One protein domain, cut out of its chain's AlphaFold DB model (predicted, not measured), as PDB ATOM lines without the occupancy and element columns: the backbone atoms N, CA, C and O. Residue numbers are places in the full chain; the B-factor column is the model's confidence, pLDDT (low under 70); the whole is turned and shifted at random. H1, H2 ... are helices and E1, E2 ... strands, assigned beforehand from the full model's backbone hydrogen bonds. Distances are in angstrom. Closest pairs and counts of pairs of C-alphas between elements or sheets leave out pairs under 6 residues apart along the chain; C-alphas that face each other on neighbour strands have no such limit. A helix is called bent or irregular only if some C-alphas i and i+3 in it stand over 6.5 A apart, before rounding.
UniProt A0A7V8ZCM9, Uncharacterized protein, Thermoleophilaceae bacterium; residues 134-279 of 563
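This is residues 134 to 279 of the 563 residues of an uncharacterized protein of Thermoleophilaceae bacterium (UniProt A0A7V8ZCM9). What does the model look like? A strongly twisted wall of six strands has the long helix H1 slantwise over one face, and a shorter helix, H2, packs beside the E2 edge and on the far part of H1, residues 214 to 222. What is it built of? The printed part has 146 residues, with E1 E2 E3 E4 H1 E5 E6 H2 along the chain and the sheet order E2 E3 E4 E1 E5 E6, all antiparallel. The class is mixed, helices and strands, with 68 residues in named elements, under half. How large is it? It is compact, with a radius of gyration of the C-alphas of 14.7 A and spans of 47 by 33 by 26 A.

Which strands are neighbours? E1, residues 134 to 143, has as antiparallel neighbours E4, residues 189 to 198, and E5, residues 232 to 238; within hydrogen-bond range are N 138 and O 193, 2.9 A, and N 137 and O 236, 2.8 A. E2, residues 151 to 153, and E3, residues 158 to 161, form a hairpin with N 152 and O 160 at 2.9 A, as do E3 and E4 with N 159 and O 192 at 2.9 A. E5 and E6, residues 249 to 252, are a hairpin too, with N 233 and O 251 at 2.9 A. Which patterns do they make? E2 E3 E4 are a meander, each strand the antiparallel neighbour of the one before, and E1 beside E4 completes a Greek key, E1 E2 E3 E4. E4, H1, residues 205 to 222, and E5 are a split strand-helix-strand unit, two strands running the same way with E1 between them, and its crossover is right-handed. Where are the helices? H1 is on the sheet at a height of 9.2 A, over E4 and E1 and only just not over E5, on which 2 of its C-alphas fall; the closest C-alphas of H1 and E4 are those of Ala 208 and Leu 193, 6.5 A. H2, residues 268 to 279, is irregular, C-alphas 269 and 272 being 7.1 A apart, and touches H1 at a steep tilt of 60 degrees, opposite ways, closest at the C-alphas of Ala 218 and Leu 277, 5.5 A. Every O i to N i+4 pair of H1 is within hydrogen-bond range, and 6 of 8 in H2.

Where does E1 begin? C-alpha 134 is at (89.801, 228.013, 125.536), and E1 is 29.3 A long, E4 28.6 A and E5 19.9 A. Where do the helices end? H1, 25.3 A long, ends with C-alpha 222 at (83.477, 211.073, 154.272), and H2, 17.8 A long, with C-alpha 279 at (92.530, 210.058, 144.311).

What is the greatest extent? The C-alphas of Leu 224 and Thr 242, the two farthest apart, are 48.0 A apart, and the printed part has no cut. Which links are long, and where is confidence low? The links E3 to E4 and E6 to H2 are long; pLDDT is under 70 at residues 174 to 185, 199, 224 to 225, 239 to 246 and 254 to 262.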
ATOM      1  N   THR A 134      91.031 227.501 124.955       76.25
ATOM      2  CA  THR A 134      89.801 228.013 125.536       76.25
ATOM      3  C   THR A 134      89.620 227.398 126.921       76.25
ATOM      4  O   THR A 134      89.790 226.190 127.123       76.25
ATOM      5  N   ARG A 135      89.292 228.225 127.917       83.00
ATOM      6  CA  ARG A 135      88.965 227.713 129.249       83.00
ATOM      7  C   ARG A 135      87.521 227.236 129.232       83.00
ATOM      8  O   ARG A 135      86.626 228.003 128.911       83.00
ATOM      9  N   VAL A 136      87.282 225.985 129.584       88.56
ATOM     10  CA  VAL A 136      85.943 225.407 129.680       88.56
ATOM     11  C   VAL A 136      85.646 225.110 131.139       88.56
ATOM     12  O   VAL A 136      86.448 224.483 131.824       88.56
ATOM     13  N   ARG A 137      84.491 225.574 131.608       92.19
ATOM     14  CA  ARG A 137      83.975 225.321 132.949       92.19
ATOM     15  C   ARG A 137      82.729 224.460 132.852       92.19
ATOM     16  O   ARG A 137      81.799 224.826 132.137       92.19
ATOM     17  N   VAL A 138      82.695 223.365 133.601       93.44
ATOM     18  CA  VAL A 138      81.502 222.539 133.813       93.44
ATOM     19  C   VAL A 138      81.083 222.665 135.273       93.44
ATOM     20  O   VAL A 138      81.929 222.590 136.160       93.44
ATOM     21  N   VAL A 139      79.796 222.873 135.535       92.88
ATOM     22  CA  VAL A 139      79.237 223.005 136.887       92.88
ATOM     23  C   VAL A 139      78.023 222.104 137.065       92.88
ATOM     24  O   VAL A 139      77.225 221.955 136.142       92.88
ATOM     25  N   VAL A 140      77.855 221.531 138.251       91.31
ATOM     26  CA  VAL A 140      76.665 220.756 138.635       91.31
ATOM     27  C   VAL A 140      76.284 221.098 140.080       91.31
ATOM     28  O   VAL A 140      77.182 221.289 140.907       91.31
ATOM     29  N   PRO A 141      74.986 221.240 140.405       89.44
ATOM     30  CA  PRO A 141      74.575 221.542 141.763       89.44
ATOM     31  C   PRO A 141      74.727 220.296 142.634       89.44
ATOM     32  O   PRO A 141      74.432 219.180 142.198       89.44
ATOM     33  N   LEU A 142      75.178 220.508 143.866       88.00
ATOM     34  CA  LEU A 142      75.336 219.488 144.890       88.00
ATOM     35  C   LEU A 142      74.285 219.707 145.983       88.00
ATOM     36  O   LEU A 142      74.213 220.779 146.593       88.00
ATOM     37  N   CYS A 143      73.476 218.682 146.223       83.56
ATOM     38  CA  CYS A 143      72.420 218.663 147.228       83.56
ATOM     39  C   CYS A 143      72.858 217.814 148.428       83.56
ATOM     40  O   CYS A 143      73.519 216.786 148.255       83.56
ATOM     41  N   GLY A 144      72.463 218.226 149.635       81.88
ATOM     42  CA  GLY A 144      72.826 217.559 150.887       81.88
ATOM     43  C   GLY A 144      73.830 218.365 151.710       81.88
ATOM     44  O   GLY A 144      73.421 219.040 152.647       81.88
ATOM     45  N   PRO A 145      75.135 218.340 151.397       85.44
ATOM     46  CA  PRO A 145      76.127 219.002 152.226       85.44
ATOM     47  C   PRO A 145      76.158 220.520 152.006       85.44
ATOM     48  O   PRO A 145      75.992 221.006 150.887       85.44
ATOM     49  N   ARG A 146      76.448 221.273 153.069       87.50
ATOM     50  CA  ARG A 146      76.745 222.709 153.022       87.50
ATOM     51  C   ARG A 146      78.241 222.945 153.054       87.50
ATOM     52  O   ARG A 146      78.943 222.355 153.866       87.50
ATOM     53  N   LEU A 147      78.713 223.856 152.214       89.81
ATOM     54  CA  LEU A 147      80.114 224.254 152.208       89.81
ATOM     55  C   LEU A 147      80.322 225.485 153.099       89.81
ATOM     56  O   LEU A 147      79.791 226.559 152.808       89.81
ATOM     57  N   GLU A 148      81.093 225.337 154.177       91.44
ATOM     58  CA  GLU A 148      81.549 226.470 154.989       91.44
ATOM     59  C   GLU A 148      82.593 227.334 154.248       91.44
ATOM     60  O   GLU A 148      82.367 228.551 154.117       91.44
ATOM     61  N   PRO A 149      83.696 226.763 153.703       90.62
ATOM     62  CA  PRO A 149      84.675 227.551 152.970       90.62
ATOM     63  C   PRO A 149      84.076 228.129 151.683       90.62
ATOM     64  O   PRO A 149      83.158 227.589 151.070       90.62
ATOM     65  N   ALA A 150      84.627 229.256 151.234       89.88
ATOM     66  CA  ALA A 150      84.211 229.897 149.985       89.88
ATOM     67  C   ALA A 150      84.397 228.975 148.764       89.88
ATOM     68  O   ALA A 150      83.570 228.937 147.849       89.88
ATOM     69  N   ARG A 151      85.517 228.251 148.760       92.38
ATOM     70  CA  ARG A 151      85.916 227.297 147.734       92.38
ATOM     71  C   ARG A 151      86.853 226.280 148.367       92.38
ATOM     72  O   ARG A 151      87.799 226.685 149.032       92.38
ATOM     73  N   LEU A 152      86.609 225.005 148.103       91.88
ATOM     74  CA  LEU A 152      87.488 223.899 148.462       91.88
ATOM     75  C   LEU A 152      88.153 223.393 147.179       91.88
ATOM     76  O   LEU A 152      87.455 222.973 146.250       91.88
ATOM     77  N   GLY A 153      89.476 223.520 147.082       90.06
ATOM     78  CA  GLY A 153      90.243 223.008 145.947       90.06
ATOM     79  C   GLY A 153      90.509 221.520 146.132       90.06
ATOM     80  O   GLY A 153      90.912 221.115 147.210       90.06
ATOM     81  N   LEU A 154      90.253 220.713 145.106       86.62
ATOM     82  CA  LEU A 154      90.573 219.286 145.134       86.62
ATOM     83  C   LEU A 154      91.795 219.061 144.241       86.62
ATOM     84  O   LEU A 154      92.863 219.602 144.522       86.62
ATOM     85  N   ASP A 155      91.644 218.359 143.123       83.69
ATOM     86  CA  ASP A 155      92.713 218.165 142.147       83.69
ATOM     87  C   ASP A 155      92.395 218.799 140.795       83.69
ATOM     88  O   ASP A 155      91.250 219.112 140.496       83.69
ATOM     89  N   GLU A 156      93.438 219.024 139.994       83.69
ATOM     90  CA  GLU A 156      93.380 219.266 138.546       83.69
ATOM     91  C   GLU A 156      92.254 220.188 138.040       83.69
ATOM     92  O   GLU A 156      91.788 220.020 136.926       83.69
ATOM     93  N   GLY A 157      91.801 221.189 138.797       85.75
ATOM     94  CA  GLY A 157      90.715 222.096 138.395       85.75
ATOM     95  C   GLY A 157      89.303 221.685 138.838       85.75
ATOM     96  O   GLY A 157      88.361 222.430 138.561       85.75
ATOM     97  N   LEU A 158      89.154 220.564 139.545       93.25
ATOM     98  CA  LEU A 158      87.973 220.194 140.316       93.25
ATOM     99  C   LEU A 158      87.918 220.990 141.632       93.25
ATOM    100  O   LEU A 158      88.919 221.165 142.332       93.25
ATOM    101  N   ALA A 159      86.740 221.500 141.975       93.56
ATOM    102  CA  ALA A 159      86.511 222.218 143.223       93.56
ATOM    103  C   ALA A 159      85.049 222.138 143.671       93.56
ATOM    104  O   ALA A 159      84.143 222.042 142.841       93.56
ATOM    105  N   LEU A 160      84.827 222.288 144.977       94.25
ATOM    106  CA  LEU A 160      83.523 222.642 145.535       94.25
ATOM    107  C   LEU A 160      83.472 224.153 145.753       94.25
ATOM    108  O   LEU A 160      84.409 224.741 146.292       94.25
ATOM    109  N   VAL A 161      82.391 224.798 145.322       92.88
ATOM    110  CA  VAL A 161      82.211 226.250 145.438       92.88
ATOM    111  C   VAL A 161      80.893 226.551 146.128       92.88
ATOM    112  O   VAL A 161      79.864 225.946 145.820       92.88
ATOM    113  N   ARG A 162      80.918 227.509 147.054       90.50
ATOM    114  CA  ARG A 162      79.722 227.928 147.779       90.50
ATOM    115  C   ARG A 162      78.731 228.629 146.829       90.50
ATOM    116  O   ARG A 162      79.176 229.365 145.944       90.50
ATOM    117  N   PRO A 163      77.407 228.433 146.975       87.25
ATOM    118  CA  PRO A 163      76.430 228.903 145.987       87.25
ATOM    119  C   PRO A 163      76.426 230.417 145.731       87.25
ATOM    120  O   PRO A 163      76.144 230.850 144.620       87.25
ATOM    121  N   ASP A 164      76.751 231.226 146.738       85.81
ATOM    122  CA  ASP A 164      76.832 232.693 146.674       85.81
ATOM    123  C   ASP A 164      78.052 233.216 145.898       85.81
ATOM    124  O   ASP A 164      78.044 234.361 145.448       85.81
ATOM    125  N   LEU A 165      79.091 232.394 145.742       86.31
ATOM    126  CA  LEU A 165      80.334 232.742 145.044       86.31
ATOM    127  C   LEU A 165      80.487 232.015 143.705       86.31
ATOM    128  O   LEU A 165      81.445 232.261 142.968       86.31
ATOM    129  N   ALA A 166      79.569 231.104 143.395       84.31
ATOM    130  CA  ALA A 166      79.600 230.337 142.168       84.31
ATOM    131  C   ALA A 166      79.167 231.215 140.983       84.31
ATOM    132  O   ALA A 166      78.060 231.746 140.938       84.31
ATOM    133  N   ASP A 167      80.048 231.354 139.994       84.88
ATOM    134  CA  ASP A 167      79.702 231.935 138.697       84.88
ATOM    135  C   ASP A 167      78.952 230.874 137.886       84.88
ATOM    136  O   ASP A 167      79.570 230.000 137.275       84.88
ATOM    137  N   VAL A 168      77.620 230.915 137.973       85.31
ATOM    138  CA  VAL A 168      76.674 229.956 137.386       85.31
ATOM    139  C   VAL A 168      75.475 230.705 136.784       85.31
ATOM    140  O   VAL A 168      75.184 231.832 137.202       85.31
ATOM    141  N   PRO A 169      74.766 230.127 135.794       84.88
ATOM    142  CA  PRO A 169      73.602 230.781 135.202       84.88
ATOM    143  C   PRO A 169      72.459 230.917 136.222       84.88
ATOM    144  O   PRO A 169      72.404 230.182 137.207       84.88
ATOM    145  N   ALA A 170      71.542 231.863 135.998       79.56
ATOM    146  CA  ALA A 170      70.466 232.173 136.946       79.56
ATOM    147  C   ALA A 170      69.567 230.957 137.234       79.56
ATOM    148  O   ALA A 170      69.107 230.776 138.357       79.56
ATOM    149  N   GLU A 171      69.376 230.095 136.237       78.69
ATOM    150  CA  GLU A 171      68.621 228.848 136.331       78.69
ATOM    151  C   GLU A 171      69.306 227.814 137.234       78.69
ATOM    152  O   GLU A 171      68.621 226.987 137.825       78.69
ATOM    153  N   ALA A 172      70.636 227.862 137.361       77.50
ATOM    154  CA  ALA A 172      71.405 226.943 138.200       77.50
ATOM    155  C   ALA A 172      71.409 227.338 139.678       77.50
ATOM    156  O   ALA A 172      71.637 226.488 140.534       77.50
ATOM    157  N   GLN A 173      71.163 228.618 139.986       75.31
ATOM    158  CA  GLN A 173      71.135 229.142 141.361       75.31
ATOM    159  C   GLN A 173      70.002 228.540 142.198       75.31
ATOM    160  O   GLN A 173      70.046 228.590 143.427       75.31
ATOM    161  N   TRP A 174      69.010 227.965 141.523       69.38
ATOM    162  CA  TRP A 174      67.897 227.251 142.114       69.38
ATOM    163  C   TRP A 174      68.085 225.766 141.811       69.38
ATOM    164  O   TRP A 174      68.204 225.360 140.656       69.38
ATOM    165  N   GLY A 175      68.162 224.956 142.859       61.12
ATOM    166  CA  GLY A 175      68.204 223.510 142.725       61.12
ATOM    167  C   GLY A 175      66.881 222.958 142.177       61.12
ATOM    168  O   GLY A 175      65.879 223.677 142.093       61.12
ATOM    169  N   PRO A 176      66.840 221.666 141.805       56.72
ATOM    170  CA  PRO A 176      65.572 220.997 141.529       56.72
ATOM    171  C   PRO A 176      64.610 221.171 142.719       56.72
ATOM    172  O   PRO A 176      65.046 221.277 143.865       56.72
ATOM    173  N   ALA A 177      63.299 221.227 142.470       47.78
ATOM    174  CA  ALA A 177      62.312 221.373 143.543       47.78
ATOM    175  C   ALA A 177      62.538 220.299 144.630       47.78
ATOM    176  O   ALA A 177      62.550 219.111 144.316       47.78
ATOM    177  N   GLY A 178      62.757 220.721 145.882       49.12
ATOM    178  CA  GLY A 178      63.127 219.831 146.995       49.12
ATOM    179  C   GLY A 178      64.635 219.653 147.240       49.12
ATOM    180  O   GLY A 178      65.010 218.840 148.073       49.12
ATOM    181  N   ALA A 179      65.508 220.402 146.554       49.72
ATOM    182  CA  ALA A 179      66.969 220.349 146.733       49.72
ATOM    183  C   ALA A 179      67.490 220.889 148.079       49.72
ATOM    184  O   ALA A 179      68.652 220.667 148.417       49.72
ATOM    185  N   SER A 180      66.649 221.605 148.826       52.91
ATOM    186  CA  SER A 180      66.984 222.211 150.113       52.91
ATOM    187  C   SER A 180      65.938 221.833 151.158       52.91
ATOM    188  O   SER A 180      64.746 222.074 150.940       52.91
ATOM    189  N   ASP A 181      66.382 221.353 152.315       50.03
ATOM    190  CA  ASP A 181      65.504 221.093 153.464       50.03
ATOM    191  C   ASP A 181      65.037 222.407 154.142       50.03
ATOM    192  O   ASP A 181      63.961 222.489 154.728       50.03
ATOM    193  N   ASP A 182      65.790 223.501 153.953       52.75
ATOM    194  CA  ASP A 182      65.484 224.844 154.483       52.75
ATOM    195  C   ASP A 182      64.371 225.589 153.719       52.75
ATOM    196  O   ASP A 182      64.003 226.709 154.079       52.75
ATOM    197  N   GLY A 183      63.855 225.010 152.629       52.38
ATOM    198  CA  GLY A 183      62.815 225.629 151.803       52.38
ATOM    199  C   GLY A 183      63.262 226.842 150.972       52.38
ATOM    200  O   GLY A 183      62.408 227.498 150.374       52.38
ATOM    201  N   ASP A 184      64.565 227.147 150.898       56.97
ATOM    202  CA  ASP A 184      65.104 228.237 150.069       56.97
ATOM    203  C   ASP A 184      65.321 227.842 148.596       56.97
ATOM    204  O   ASP A 184      65.517 228.707 147.743       56.97
ATOM    205  N   GLY A 185      65.248 226.547 148.289       64.38
ATOM    206  CA  GLY A 185      65.416 225.966 146.963       64.38
ATOM    207  C   GLY A 185      66.848 226.015 146.438       64.38
ATOM    208  O   GLY A 185      67.037 225.765 145.249       64.38
ATOM    209  N   LYS A 186      67.853 226.357 147.254       71.38
ATOM    210  CA  LYS A 186      69.240 226.519 146.796       71.38
ATOM    211  C   LYS A 186      70.061 225.246 147.013       71.38
ATOM    212  O   LYS A 186      69.869 224.555 148.012       71.38
ATOM    213  N   PRO A 187      71.001 224.927 146.107       80.75
ATOM    214  CA  PRO A 187      71.939 223.837 146.346       80.75
ATOM    215  C   PRO A 187      72.861 224.175 147.523       80.75
ATOM    216  O   PRO A 187      73.105 225.346 147.807       80.75
ATOM    217  N   GLY A 188      73.407 223.159 148.194       81.50
ATOM    218  CA  GLY A 188      74.346 223.359 149.302       81.50
ATOM    219  C   GLY A 188      75.751 223.763 148.838       81.50
ATOM    220  O   GLY A 188      76.459 224.483 149.548       81.50
ATOM    221  N   ALA A 189      76.130 223.356 147.621       90.00
ATOM    222  CA  ALA A 189      77.346 223.766 146.918       90.00
ATOM    223  C   ALA A 189      77.224 223.517 145.401       90.00
ATOM    224  O   ALA A 189      76.253 222.925 144.930       90.00
ATOM    225  N   PHE A 190      78.233 223.926 144.634       91.50
ATOM    226  CA  PHE A 190      78.437 223.500 143.248       91.50
ATOM    227  C   PHE A 190      79.733 222.711 143.114       91.50
ATOM    228  O   PHE A 190      80.778 223.163 143.587       91.50
ATOM    229  N   CYS A 191      79.683 221.587 142.402       93.56
ATOM    230  CA  CYS A 191      80.884 220.931 141.895       93.56
ATOM    231  C   CYS A 191      81.286 221.621 140.591       93.56
ATOM    232  O   CYS A 191      80.462 221.780 139.687       93.56
ATOM    233  N   VAL A 192      82.542 222.049 140.497       94.12
ATOM    234  CA  VAL A 192      83.076 222.817 139.372       94.12
ATOM    235  C   VAL A 192      84.289 222.100 138.809       94.12
ATOM    236  O   VAL A 192      85.208 221.794 139.558       94.12
ATOM    237  N   LEU A 193      84.311 221.889 137.494       94.38
ATOM    238  CA  LEU A 193      85.465 221.401 136.748       94.38
ATOM    239  C   LEU A 193      85.939 222.481 135.776       94.38
ATOM    240  O   LEU A 193      85.236 222.814 134.821       94.38
ATOM    241  N   ASP A 194      87.138 223.012 136.005       91.69
ATOM    242  CA  ASP A 194      87.802 223.954 135.105       91.69
ATOM    243  C   ASP A 194      88.859 223.229 134.256       91.69
ATOM    244  O   ASP A 194      89.792 222.619 134.779       91.69
ATOM    245  N   ARG A 195      88.755 223.322 132.928       88.94
ATOM    246  CA  ARG A 195      89.710 222.755 131.964       88.94
ATOM    247  C   ARG A 195      90.221 223.814 131.005       88.94
ATOM    248  O   ARG A 195      89.512 224.754 130.664       88.94
ATOM    249  N   ARG A 196      91.457 223.650 130.541       85.94
ATOM    250  CA  ARG A 196      91.982 224.378 129.381       85.94
ATOM    251  C   ARG A 196      92.033 223.402 128.220       85.94
ATOM    252  O   ARG A 196      92.752 222.412 128.296       85.94
ATOM    253  N   LEU A 197      91.239 223.667 127.193       79.56
ATOM    254  CA  LEU A 197      91.081 222.804 126.031       79.56
ATOM    255  C   LEU A 197      91.511 223.551 124.777       79.56
ATOM    256  O   LEU A 197      91.399 224.772 124.725       79.56
ATOM    257  N   ALA A 198      91.991 222.831 123.767       75.31
ATOM    258  CA  ALA A 198      92.186 223.415 122.444       75.31
ATOM    259  C   ALA A 198      90.845 223.939 121.891       75.31
ATOM    260  O   ALA A 198      89.800 223.373 122.208       75.31
ATOM    261  N   ASP A 199      90.862 224.994 121.071       69.50
ATOM    262  CA  ASP A 199      89.640 225.590 120.494       69.50
ATOM    263  C   ASP A 199      88.748 224.589 119.725       69.50
ATOM    264  O   ASP A 199      87.541 224.801 119.616       69.50
ATOM    265  N   ASP A 200      89.322 223.515 119.183       72.69
ATOM    266  CA  ASP A 200      88.637 222.458 118.431       72.69
ATOM    267  C   ASP A 200      88.339 221.193 119.256       72.69
ATOM    268  O   ASP A 200      87.672 220.278 118.766       72.69
ATOM    269  N   ALA A 201      88.806 221.126 120.504       78.50
ATOM    270  CA  ALA A 201      88.576 219.972 121.360       78.50
ATOM    271  C   ALA A 201      87.117 219.927 121.856       78.50
ATOM    272  O   ALA A 201      86.530 220.964 122.186       78.50
ATOM    273  N   PRO A 202      86.514 218.728 121.958       83.81
ATOM    274  CA  PRO A 202      85.178 218.587 122.519       83.81
ATOM    275  C   PRO A 202      85.158 219.002 123.995       83.81
ATOM    276  O   PRO A 202      86.148 218.855 124.712       83.81
ATOM    277  N   PHE A 203      84.006 219.480 124.475       86.94
ATOM    278  CA  PHE A 203      83.830 219.781 125.897       86.94
ATOM    279  C   PHE A 203      84.039 218.531 126.770       86.94
ATOM    280  O   PHE A 203      83.649 217.432 126.366       86.94
ATOM    281  N   PRO A 204      84.585 218.682 127.992       90.06
ATOM    282  CA  PRO A 204      85.032 217.570 128.825       90.06
ATOM    283  C   PRO A 204      83.858 216.986 129.626       90.06
ATOM    284  O   PRO A 204      83.898 216.893 130.848       90.06
ATOM    285  N   ILE A 205      82.759 216.649 128.945       91.12
ATOM    286  CA  ILE A 205      81.504 216.227 129.585       91.12
ATOM    287  C   ILE A 205      81.642 214.849 130.233       91.12
ATOM    288  O   ILE A 205      81.194 214.661 131.360       91.12
ATOM    289  N   GLU A 206      82.284 213.900 129.552       90.81
ATOM    290  CA  GLU A 206      82.489 212.550 130.094       90.81
ATOM    291  C   GLU A 206      83.499 212.541 131.245       90.81
ATOM    292  O   GLU A 206      83.284 211.862 132.247       90.81
ATOM    293  N   GLU A 207      84.546 213.367 131.162       91.75
ATOM    294  CA  GLU A 207      85.467 213.582 132.283       91.75
ATOM    295  C   GLU A 207      84.731 214.192 133.481       91.75
ATOM    296  O   GLU A 207      84.832 213.679 134.594       91.75
ATOM    297  N   ALA A 208      83.933 215.242 133.257       92.31
ATOM    298  CA  ALA A 208      83.124 215.853 134.304       92.31
ATOM    299  C   ALA A 208      82.164 214.847 134.946       92.31
ATOM    300  O   ALA A 208      82.082 214.788 136.168       92.31
ATOM    301  N   ARG A 209      81.487 214.007 134.153       90.69
ATOM    302  CA  ARG A 209      80.612 212.943 134.665       90.69
ATOM    303  C   ARG A 209      81.377 211.977 135.570       90.69
ATOM    304  O   ARG A 209      80.914 211.692 136.671       90.69
ATOM    305  N   ALA A 210      82.530 211.486 135.117       89.94
ATOM    306  CA  ALA A 210      83.336 210.532 135.871       89.94
ATOM    307  C   ALA A 210      83.843 211.129 137.194       89.94
ATOM    308  O   ALA A 210      83.658 210.517 138.245       89.94
ATOM    309  N   ARG A 211      84.404 212.344 137.158       92.06
ATOM    310  CA  ARG A 211      84.960 212.998 138.352       92.06
ATOM    311  C   ARG A 211      83.900 213.488 139.323       92.06
ATOM    312  O   ARG A 211      84.070 213.360 140.529       92.06
ATOM    313  N   PHE A 212      82.780 214.019 138.832       92.56
ATOM    314  CA  PHE A 212      81.673 214.399 139.710       92.56
ATOM    315  C   PHE A 212      81.062 213.176 140.385       92.56
ATOM    316  O   PHE A 212      80.795 213.235 141.583       92.56
ATOM    317  N   ALA A 213      80.920 212.057 139.667       88.69
ATOM    318  CA  ALA A 213      80.527 210.804 140.294       88.69
ATOM    319  C   ALA A 213      81.546 210.401 141.370       88.69
ATOM    320  O   ALA A 213      81.146 210.170 142.505       88.69
ATOM    321  N   ALA A 214      82.850 210.360 141.073       90.88
ATOM    322  CA  ALA A 214      83.879 210.017 142.062       90.88
ATOM    323  C   ALA A 214      83.829 210.925 143.308       90.88
ATOM    324  O   ALA A 214      83.876 210.431 144.434       90.88
ATOM    325  N   LEU A 215      83.621 212.230 143.117       92.31
ATOM    326  CA  LEU A 215      83.434 213.196 144.197       92.31
ATOM    327  C   LEU A 215      82.176 212.916 145.032       92.31
ATOM    328  O   LEU A 215      82.232 212.987 146.256       92.31
ATOM    329  N   GLU A 216      81.052 212.565 144.406       90.00
ATOM    330  CA  GLU A 216      79.837 212.162 145.122       90.00
ATOM    331  C   GLU A 216      80.098 210.940 146.019       90.00
ATOM    332  O   GLU A 216      79.723 210.947 147.194       90.00
ATOM    333  N   HIS A 217      80.799 209.921 145.506       90.62
ATOM    334  CA  HIS A 217      81.199 208.751 146.297       90.62
ATOM    335  C   HIS A 217      82.106 209.159 147.464       90.62
ATOM    336  O   HIS A 217      81.857 208.758 148.600       90.62
ATOM    337  N   ALA A 218      83.122 209.987 147.205       93.19
ATOM    338  CA  ALA A 218      84.057 210.451 148.226       93.19
ATOM    339  C   ALA A 218      83.332 211.205 149.354       93.19
ATOM    340  O   ALA A 218      83.547 210.920 150.531       93.19
ATOM    341  N   LEU A 219      82.399 212.095 149.009       91.25
ATOM    342  CA  LEU A 219      81.590 212.837 149.976       91.25
ATOM    343  C   LEU A 219      80.685 211.922 150.812       91.25
ATOM    344  O   LEU A 219      80.581 212.114 152.024       91.25
ATOM    345  N   ARG A 220      80.063 210.904 150.202       89.25
ATOM    346  CA  ARG A 220      79.239 209.925 150.938       89.25
ATOM    347  C   ARG A 220      80.049 209.004 151.847       89.25
ATOM    348  O   ARG A 220      79.509 208.507 152.835       89.25
ATOM    349  N   LEU A 221      81.312 208.744 151.509       91.88
ATOM    350  CA  LEU A 221      82.234 207.982 152.356       91.88
ATOM    351  C   LEU A 221      82.814 208.832 153.493       91.88
ATOM    352  O   LEU A 221      83.139 208.294 154.553       91.88
ATOM    353  N   LEU A 222      82.928 210.145 153.291       88.88
ATOM    354  CA  LEU A 222      83.477 211.073 154.272       88.88
ATOM    355  C   LEU A 222      82.488 211.392 155.406       88.88
ATOM    356  O   LEU A 222      82.884 211.372 156.571       88.88
ATOM    357  N   GLY A 223      81.230 211.698 155.069       80.56
ATOM    358  CA  GLY A 223      80.253 212.262 156.004       80.56
ATOM    359  C   GLY A 223      78.989 211.425 156.221       80.56
ATOM    360  O   GLY A 223      78.615 210.575 155.411       80.56
ATOM    361  N   LEU A 224      78.303 211.707 157.333       68.31
ATOM    362  CA  LEU A 224      76.966 211.196 157.639       68.31
ATOM    363  C   LEU A 224      75.930 212.064 156.919       68.31
ATOM    364  O   LEU A 224      75.612 213.158 157.375       68.31
ATOM    365  N   GLY A 225      75.415 211.591 155.788       68.88
ATOM    366  CA  GLY A 225      74.315 212.262 155.104       68.88
ATOM    367  C   GLY A 225      74.124 211.815 153.663       68.88
ATOM    368  O   GLY A 225      75.002 211.226 153.032       68.88
ATOM    369  N   SER A 226      72.948 212.122 153.121       74.75
ATOM    370  CA  SER A 226      72.662 211.938 151.706       74.75
ATOM    371  C   SER A 226      73.343 213.041 150.908       74.75
ATOM    372  O   SER A 226      73.088 214.221 151.138       74.75
ATOM    373  N   VAL A 227      74.174 212.648 149.954       83.94
ATOM    374  CA  VAL A 227      74.763 213.538 148.957       83.94
ATOM    375  C   VAL A 227      74.200 213.122 147.610       83.94
ATOM    376  O   VAL A 227      74.113 211.922 147.344       83.94
ATOM    377  N   ALA A 228      73.794 214.096 146.802       83.06
ATOM    378  CA  ALA A 228      73.296 213.853 145.458       83.06
ATOM    379  C   ALA A 228      73.689 214.989 144.514       83.06
ATOM    380  O   ALA A 228      73.637 216.168 144.877       83.06
ATOM    381  N   LEU A 229      74.035 214.633 143.280       86.19
ATOM    382  CA  LEU A 229      74.211 215.592 142.196       86.19
ATOM    383  C   LEU A 229      72.874 215.912 141.523       86.19
ATOM    384  O   LEU A 229      71.995 215.056 141.376       86.19
ATOM    385  N   GLY A 230      72.731 217.155 141.068       81.75
ATOM    386  CA  GLY A 230      71.596 217.560 140.249       81.75
ATOM    387  C   GLY A 230      71.554 216.832 138.895       81.75
ATOM    388  O   GLY A 230      72.600 216.508 138.329       81.75
ATOM    389  N   PRO A 231      70.355 216.613 138.321       80.62
ATOM    390  CA  PRO A 231      70.199 215.920 137.033       80.62
ATOM    391  C   PRO A 231      70.800 216.699 135.852       80.62
ATOM    392  O   PRO A 231      71.173 216.122 134.829       80.62
ATOM    393  N   LEU A 232      70.876 218.023 135.985       86.88
ATOM    394  CA  LEU A 232      71.400 218.935 134.981       86.88
ATOM    395  C   LEU A 232      72.607 219.676 135.546       86.88
ATOM    396  O   LEU A 232      72.593 220.132 136.689       86.88
ATOM    397  N   GLY A 233      73.630 219.808 134.711       89.50
ATOM    398  CA  GLY A 233      74.719 220.748 134.904       89.50
ATOM    399  C   GLY A 233      74.792 221.743 133.758       89.50
ATOM    400  O   GLY A 233      73.992 221.709 132.819       89.50
ATOM    401  N   TRP A 234      75.781 222.622 133.820       91.81
ATOM    402  CA  TRP A 234      76.000 223.657 132.823       91.81
ATOM    403  C   TRP A 234      77.457 223.699 132.406       91.81
ATOM    404  O   TRP A 234      78.358 223.525 133.220       91.81
ATOM    405  N   VAL A 235      77.689 223.953 131.124       92.44
ATOM    406  CA  VAL A 235      79.021 224.129 130.552       92.44
ATOM    407  C   VAL A 235      79.132 225.499 129.894       92.44
ATOM    408  O   VAL A 235      78.201 225.960 129.229       92.44
ATOM    409  N   ARG A 236      80.274 226.160 130.084       89.38
ATOM    410  CA  ARG A 236      80.621 227.424 129.427       89.38
ATOM    411  C   ARG A 236      82.069 227.392 128.964       89.38
ATOM    412  O   ARG A 236      82.956 227.000 129.716       89.38
ATOM    413  N   ALA A 237      82.296 227.867 127.747       85.12
ATOM    414  CA  ALA A 237      83.615 228.186 127.229       85.12
ATOM    415  C   ALA A 237      83.896 229.686 127.430       85.12
ATOM    416  O   ALA A 237      83.163 230.543 126.939       85.12
ATOM    417  N   GLU A 238      84.942 230.012 128.177       72.75
ATOM    418  CA  GLU A 238      85.493 231.356 128.311       72.75
ATOM    419  C   GLU A 238      86.505 231.588 127.187       72.75
ATOM    420  O   GLU A 238      87.630 231.088 127.225       72.75
ATOM    421  N   GLY A 239      86.086 232.340 126.167       61.41
ATOM    422  CA  GLY A 239      86.921 232.646 125.006       61.41
ATOM    423  C   GLY A 239      86.107 232.670 123.720       61.41
ATOM    424  O   GLY A 239      86.045 231.692 122.988       61.41
ATOM    425  N   GLY A 240      85.453 233.796 123.434       44.56
ATOM    426  CA  GLY A 240      84.729 233.973 122.179       44.56
ATOM    427  C   GLY A 240      85.672 234.351 121.038       44.56
ATOM    428  O   GLY A 240      85.926 235.532 120.813       44.56
ATOM    429  N   GLY A 241      86.132 233.369 120.261       41.69
ATOM    430  CA  GLY A 241      86.248 233.583 118.819       41.69
ATOM    431  C   GLY A 241      84.851 233.879 118.265       41.69
ATOM    432  O   GLY A 241      83.868 233.358 118.785       41.69
ATOM    433  N   THR A 242      84.757 234.721 117.236       44.25
ATOM    434  CA  THR A 242      83.570 235.450 116.734       44.25
ATOM    435  C   THR A 242      82.296 234.628 116.425       44.25
ATOM    436  O   THR A 242      81.308 235.202 115.978       44.25
ATOM    437  N   TYR A 243      82.287 233.311 116.665       41.72
ATOM    438  CA  TYR A 243      81.190 232.386 116.368       41.72
ATOM    439  C   TYR A 243      80.887 231.330 117.456       41.72
ATOM    440  O   TYR A 243      79.943 230.565 117.278       41.72
ATOM    441  N   ALA A 244      81.615 231.280 118.582       47.31
ATOM    442  CA  ALA A 244      81.291 230.380 119.698       47.31
ATOM    443  C   ALA A 244      80.506 231.152 120.769       47.31
ATOM    444  O   ALA A 244      81.004 232.129 121.331       47.31
ATOM    445  N   GLY A 245      79.254 230.760 121.019       53.16
ATOM    446  CA  GLY A 245      78.385 231.429 121.987       53.16
ATOM    447  C   GLY A 245      79.015 231.458 123.379       53.16
ATOM    448  O   GLY A 245      79.273 230.418 123.972       53.16
ATOM    449  N   THR A 246      79.217 232.656 123.925       60.84
ATOM    450  CA  THR A 246      79.777 232.923 125.265       60.84
ATOM    451  C   THR A 246      78.803 232.612 126.414       60.84
ATOM    452  O   THR A 246      78.995 233.058 127.545       60.84
ATOM    453  N   GLY A 247      77.725 231.882 126.121       77.00
ATOM    454  CA  GLY A 247      76.653 231.558 127.052       77.00
ATOM    455  C   GLY A 247      76.837 230.202 127.727       77.00
ATOM    456  O   GLY A 247      77.570 229.331 127.257       77.00
ATOM    457  N   TRP A 248      76.137 230.023 128.841       88.00
ATOM    458  CA  TRP A 248      75.986 228.724 129.485       88.00
ATOM    459  C   TRP A 248      75.082 227.809 128.655       88.00
ATOM    460  O   TRP A 248      74.051 228.247 128.148       88.00
ATOM    461  N   HIS A 249      75.440 226.530 128.571       88.31
ATOM    462  CA  HIS A 249      74.632 225.488 127.939       88.31
ATOM    463  C   HIS A 249      74.338 224.390 128.957       88.31
ATOM    464  O   HIS A 249      75.246 223.935 129.650       88.31
ATOM    465  N   SER A 250      73.081 223.957 129.057       89.12
ATOM    466  CA  SER A 250      72.696 222.852 129.939       89.12
ATOM    467  C   SER A 250      73.150 221.508 129.371       89.12
ATOM    468  O   SER A 250      72.986 221.253 128.177       89.12
ATOM    469  N   VAL A 251      73.640 220.622 130.230       89.75
ATOM    470  CA  VAL A 251      74.092 219.273 129.879       89.75
ATOM    471  C   VAL A 251      73.646 218.272 130.945       89.75
ATOM    472  O   VAL A 251      73.612 218.581 132.134       89.75
ATOM    473  N   ALA A 252      73.288 217.059 130.529       87.62
ATOM    474  CA  ALA A 252      72.916 215.989 131.449       87.62
ATOM    475  C   ALA A 252      74.178 215.308 132.002       87.62
ATOM    476  O   ALA A 252      74.849 214.565 131.281       87.62
ATOM    477  N   LEU A 253      74.496 215.542 133.277       81.12
ATOM    478  CA  LEU A 253      75.705 215.014 133.931       81.12
ATOM    479  C   LEU A 253      75.431 213.839 134.870       81.12
ATOM    480  O   LEU A 253      76.363 213.118 135.206       81.12
ATOM    481  N   GLY A 254      74.174 213.558 135.210       65.38
ATOM    482  CA  GLY A 254      73.844 212.432 136.075       65.38
ATOM    483  C   GLY A 254      72.361 212.085 136.079       65.38
ATOM    484  O   GLY A 254      71.525 212.827 135.561       65.38
ATOM    485  N   ALA A 255      72.046 210.936 136.672       57.62
ATOM    486  CA  ALA A 255      70.692 210.625 137.100       57.62
ATOM    487  C   ALA A 255      70.469 211.398 138.403       57.62
ATOM    488  O   ALA A 255      71.076 211.065 139.413       57.62
ATOM    489  N   GLY A 256      69.698 212.486 138.356       60.78
ATOM    490  CA  GLY A 256      69.481 213.332 139.531       60.78
ATOM    491  C   GLY A 256      69.021 212.515 140.738       60.78
ATOM    492  O   GLY A 256      68.109 211.697 140.612       60.78
ATOM    493  N   GLY A 257      69.664 212.737 141.882       62.19
ATOM    494  CA  GLY A 257      69.292 212.125 143.157       62.19
ATOM    495  C   GLY A 257      68.574 213.113 144.075       62.19
ATOM    496  O   GLY A 257      68.658 214.329 143.895       62.19
ATOM    497  N   THR A 258      67.874 212.590 145.078       62.75
ATOM    498  CA  THR A 258      67.308 213.381 146.173       62.75
ATOM    499  C   THR A 258      68.204 213.262 147.400       62.75
ATOM    500  O   THR A 258      68.621 212.169 147.781       62.75
ATOM    501  N   ALA A 259      68.524 214.394 148.025       63.38
ATOM    502  CA  ALA A 259      69.137 214.403 149.344       63.38
ATOM    503  C   ALA A 259      68.001 214.443 150.377       63.38
ATOM    504  O   ALA A 259      67.355 215.473 150.530       63.38
ATOM    505  N   ALA A 260      67.702 213.303 151.002       57.94
ATOM    506  CA  ALA A 260      66.597 213.155 151.955       57.94
ATOM    507  C   ALA A 260      67.023 213.269 153.433       57.94
ATOM    508  O   ALA A 260      66.170 213.208 154.315       57.94
ATOM    509  N   ALA A 261      68.325 213.370 153.717       60.94
ATOM    510  CA  ALA A 261      68.868 213.452 155.071       60.94
ATOM    511  C   ALA A 261      69.250 214.888 155.457       60.94
ATOM    512  O   ALA A 261      69.456 215.736 154.586       60.94
ATOM    513  N   GLU A 262      69.408 215.122 156.766       66.31
ATOM    514  CA  GLU A 262      69.848 216.416 157.291       66.31
ATOM    515  C   GLU A 262      71.163 216.867 156.627       66.31
ATOM    516  O   GLU A 262      72.094 216.066 156.461       66.31
ATOM    517  N   PRO A 263      71.262 218.153 156.248       72.12
ATOM    518  CA  PRO A 263      72.462 218.683 155.631       72.12
ATOM    519  C   PRO A 263      73.624 218.685 156.630       72.12
ATOM    520  O   PRO A 263      73.542 219.285 157.700       72.12
ATOM    521  N   TRP A 264      74.743 218.065 156.259       83.31
ATOM    522  CA  TRP A 264      75.990 218.134 157.023       83.31
ATOM    523  C   TRP A 264      76.915 219.213 156.454       83.31
ATOM    524  O   TRP A 264      76.772 219.628 155.306       83.31
ATOM    525  N   THR A 265      77.844 219.726 157.260       88.44
ATOM    526  CA  THR A 265      78.741 220.815 156.840       88.44
ATOM    527  C   THR A 265      80.120 220.272 156.493       88.44
ATOM    528  O   THR A 265      80.693 219.529 157.285       88.44
ATOM    529  N   ILE A 266      80.637 220.668 155.331       90.06
ATOM    530  CA  ILE A 266      82.011 220.433 154.887       90.06
ATOM    531  C   ILE A 266      82.861 221.614 155.349       90.06
ATOM    532  O   ILE A 266      82.548 222.769 155.029       90.06
ATOM    533  N   TYR A 267      83.939 221.311 156.062       90.50
ATOM    534  CA  TYR A 267      84.889 222.280 156.599       90.50
ATOM    535  C   TYR A 267      86.171 222.321 155.762       90.50
ATOM    536  O   TYR A 267      86.474 221.407 154.998       90.50
ATOM    537  N   GLU A 268      86.983 223.364 155.939       88.56
ATOM    538  CA  GLU A 268      88.311 223.451 155.304       88.56
ATOM    539  C   GLU A 268      89.243 222.301 155.739       88.56
ATOM    540  O   GLU A 268      90.056 221.818 154.957       88.56
ATOM    541  N   SER A 269      89.082 221.784 156.965       88.44
ATOM    542  CA  SER A 269      89.853 220.632 157.458       88.44
ATOM    543  C   SER A 269      89.621 219.343 156.668       88.44
ATOM    544  O   SER A 269      90.451 218.436 156.736       88.44
ATOM    545  N   ASP A 270      88.509 219.256 155.939       89.44
ATOM    546  CA  ASP A 270      88.124 218.068 155.185       89.44
ATOM    547  C   ASP A 270      88.826 217.982 153.818       89.44
ATOM    548  O   ASP A 270      88.768 216.931 153.182       89.44
ATOM    549  N   GLU A 271      89.523 219.043 153.377       88.56
ATOM    550  CA  GLU A 271      90.174 219.126 152.057       88.56
ATOM    551  C   GLU A 271      91.100 217.938 151.788       88.56
ATOM    552  O   GLU A 271      90.948 217.235 150.789       88.56
ATOM    553  N   ASN A 272      92.022 217.671 152.718       87.69
ATOM    554  CA  ASN A 272      93.011 216.604 152.562       87.69
ATOM    555  C   ASN A 272      92.345 215.223 152.533       87.69
ATOM    556  O   ASN A 272      92.650 214.412 151.663       87.69
ATOM    557  N   GLY A 273      91.409 214.965 153.453       88.50
ATOM    558  CA  GLY A 273      90.714 213.678 153.520       88.50
ATOM    559  C   GLY A 273      89.845 213.419 152.287       88.50
ATOM    560  O   GLY A 273      89.784 212.294 151.795       88.50
ATOM    561  N   LEU A 274      89.208 214.465 151.753       91.00
ATOM    562  CA  LEU A 274      88.414 214.377 150.533       91.00
ATOM    563  C   LEU A 274      89.295 214.175 149.293       91.00
ATOM    564  O   LEU A 274      88.951 213.360 148.440       91.00
ATOM    565  N   GLY A 275      90.436 214.865 149.214       90.56
ATOM    566  CA  GLY A 275      91.422 214.687 148.147       90.56
ATOM    567  C   GLY A 275      92.022 213.277 148.126       90.56
ATOM    568  O   GLY A 275      92.105 212.667 147.063       90.56
ATOM    569  N   GLU A 276      92.373 212.723 149.291       90.88
ATOM    570  CA  GLU A 276      92.872 211.344 149.413       90.88
ATOM    571  C   GLU A 276      91.827 210.311 148.968       90.88
ATOM    572  O   GLU A 276      92.145 209.405 148.197       90.88
ATOM    573  N   LEU A 277      90.571 210.461 149.408       91.94
ATOM    574  CA  LEU A 277      89.474 209.585 148.990       91.94
ATOM    575  C   LEU A 277      89.215 209.671 147.484       91.94
ATOM    576  O   LEU A 277      89.009 208.640 146.846       91.94
ATOM    577  N   LEU A 278      89.232 210.877 146.915       92.56
ATOM    578  CA  LEU A 278      89.023 211.086 145.486       92.56
ATOM    579  C   LEU A 278      90.125 210.410 144.664       92.56
ATOM    580  O   LEU A 278      89.819 209.596 143.796       92.56
ATOM    581  N   ALA A 279      91.393 210.667 144.994       89.94
ATOM    582  CA  ALA A 279      92.530 210.058 144.311       89.94
ATOM    583  C   ALA A 279      92.500 208.523 144.411       89.94
ATOM    584  O   ALA A 279      92.758 207.823 143.429       89.94
TER     585      ALA A 279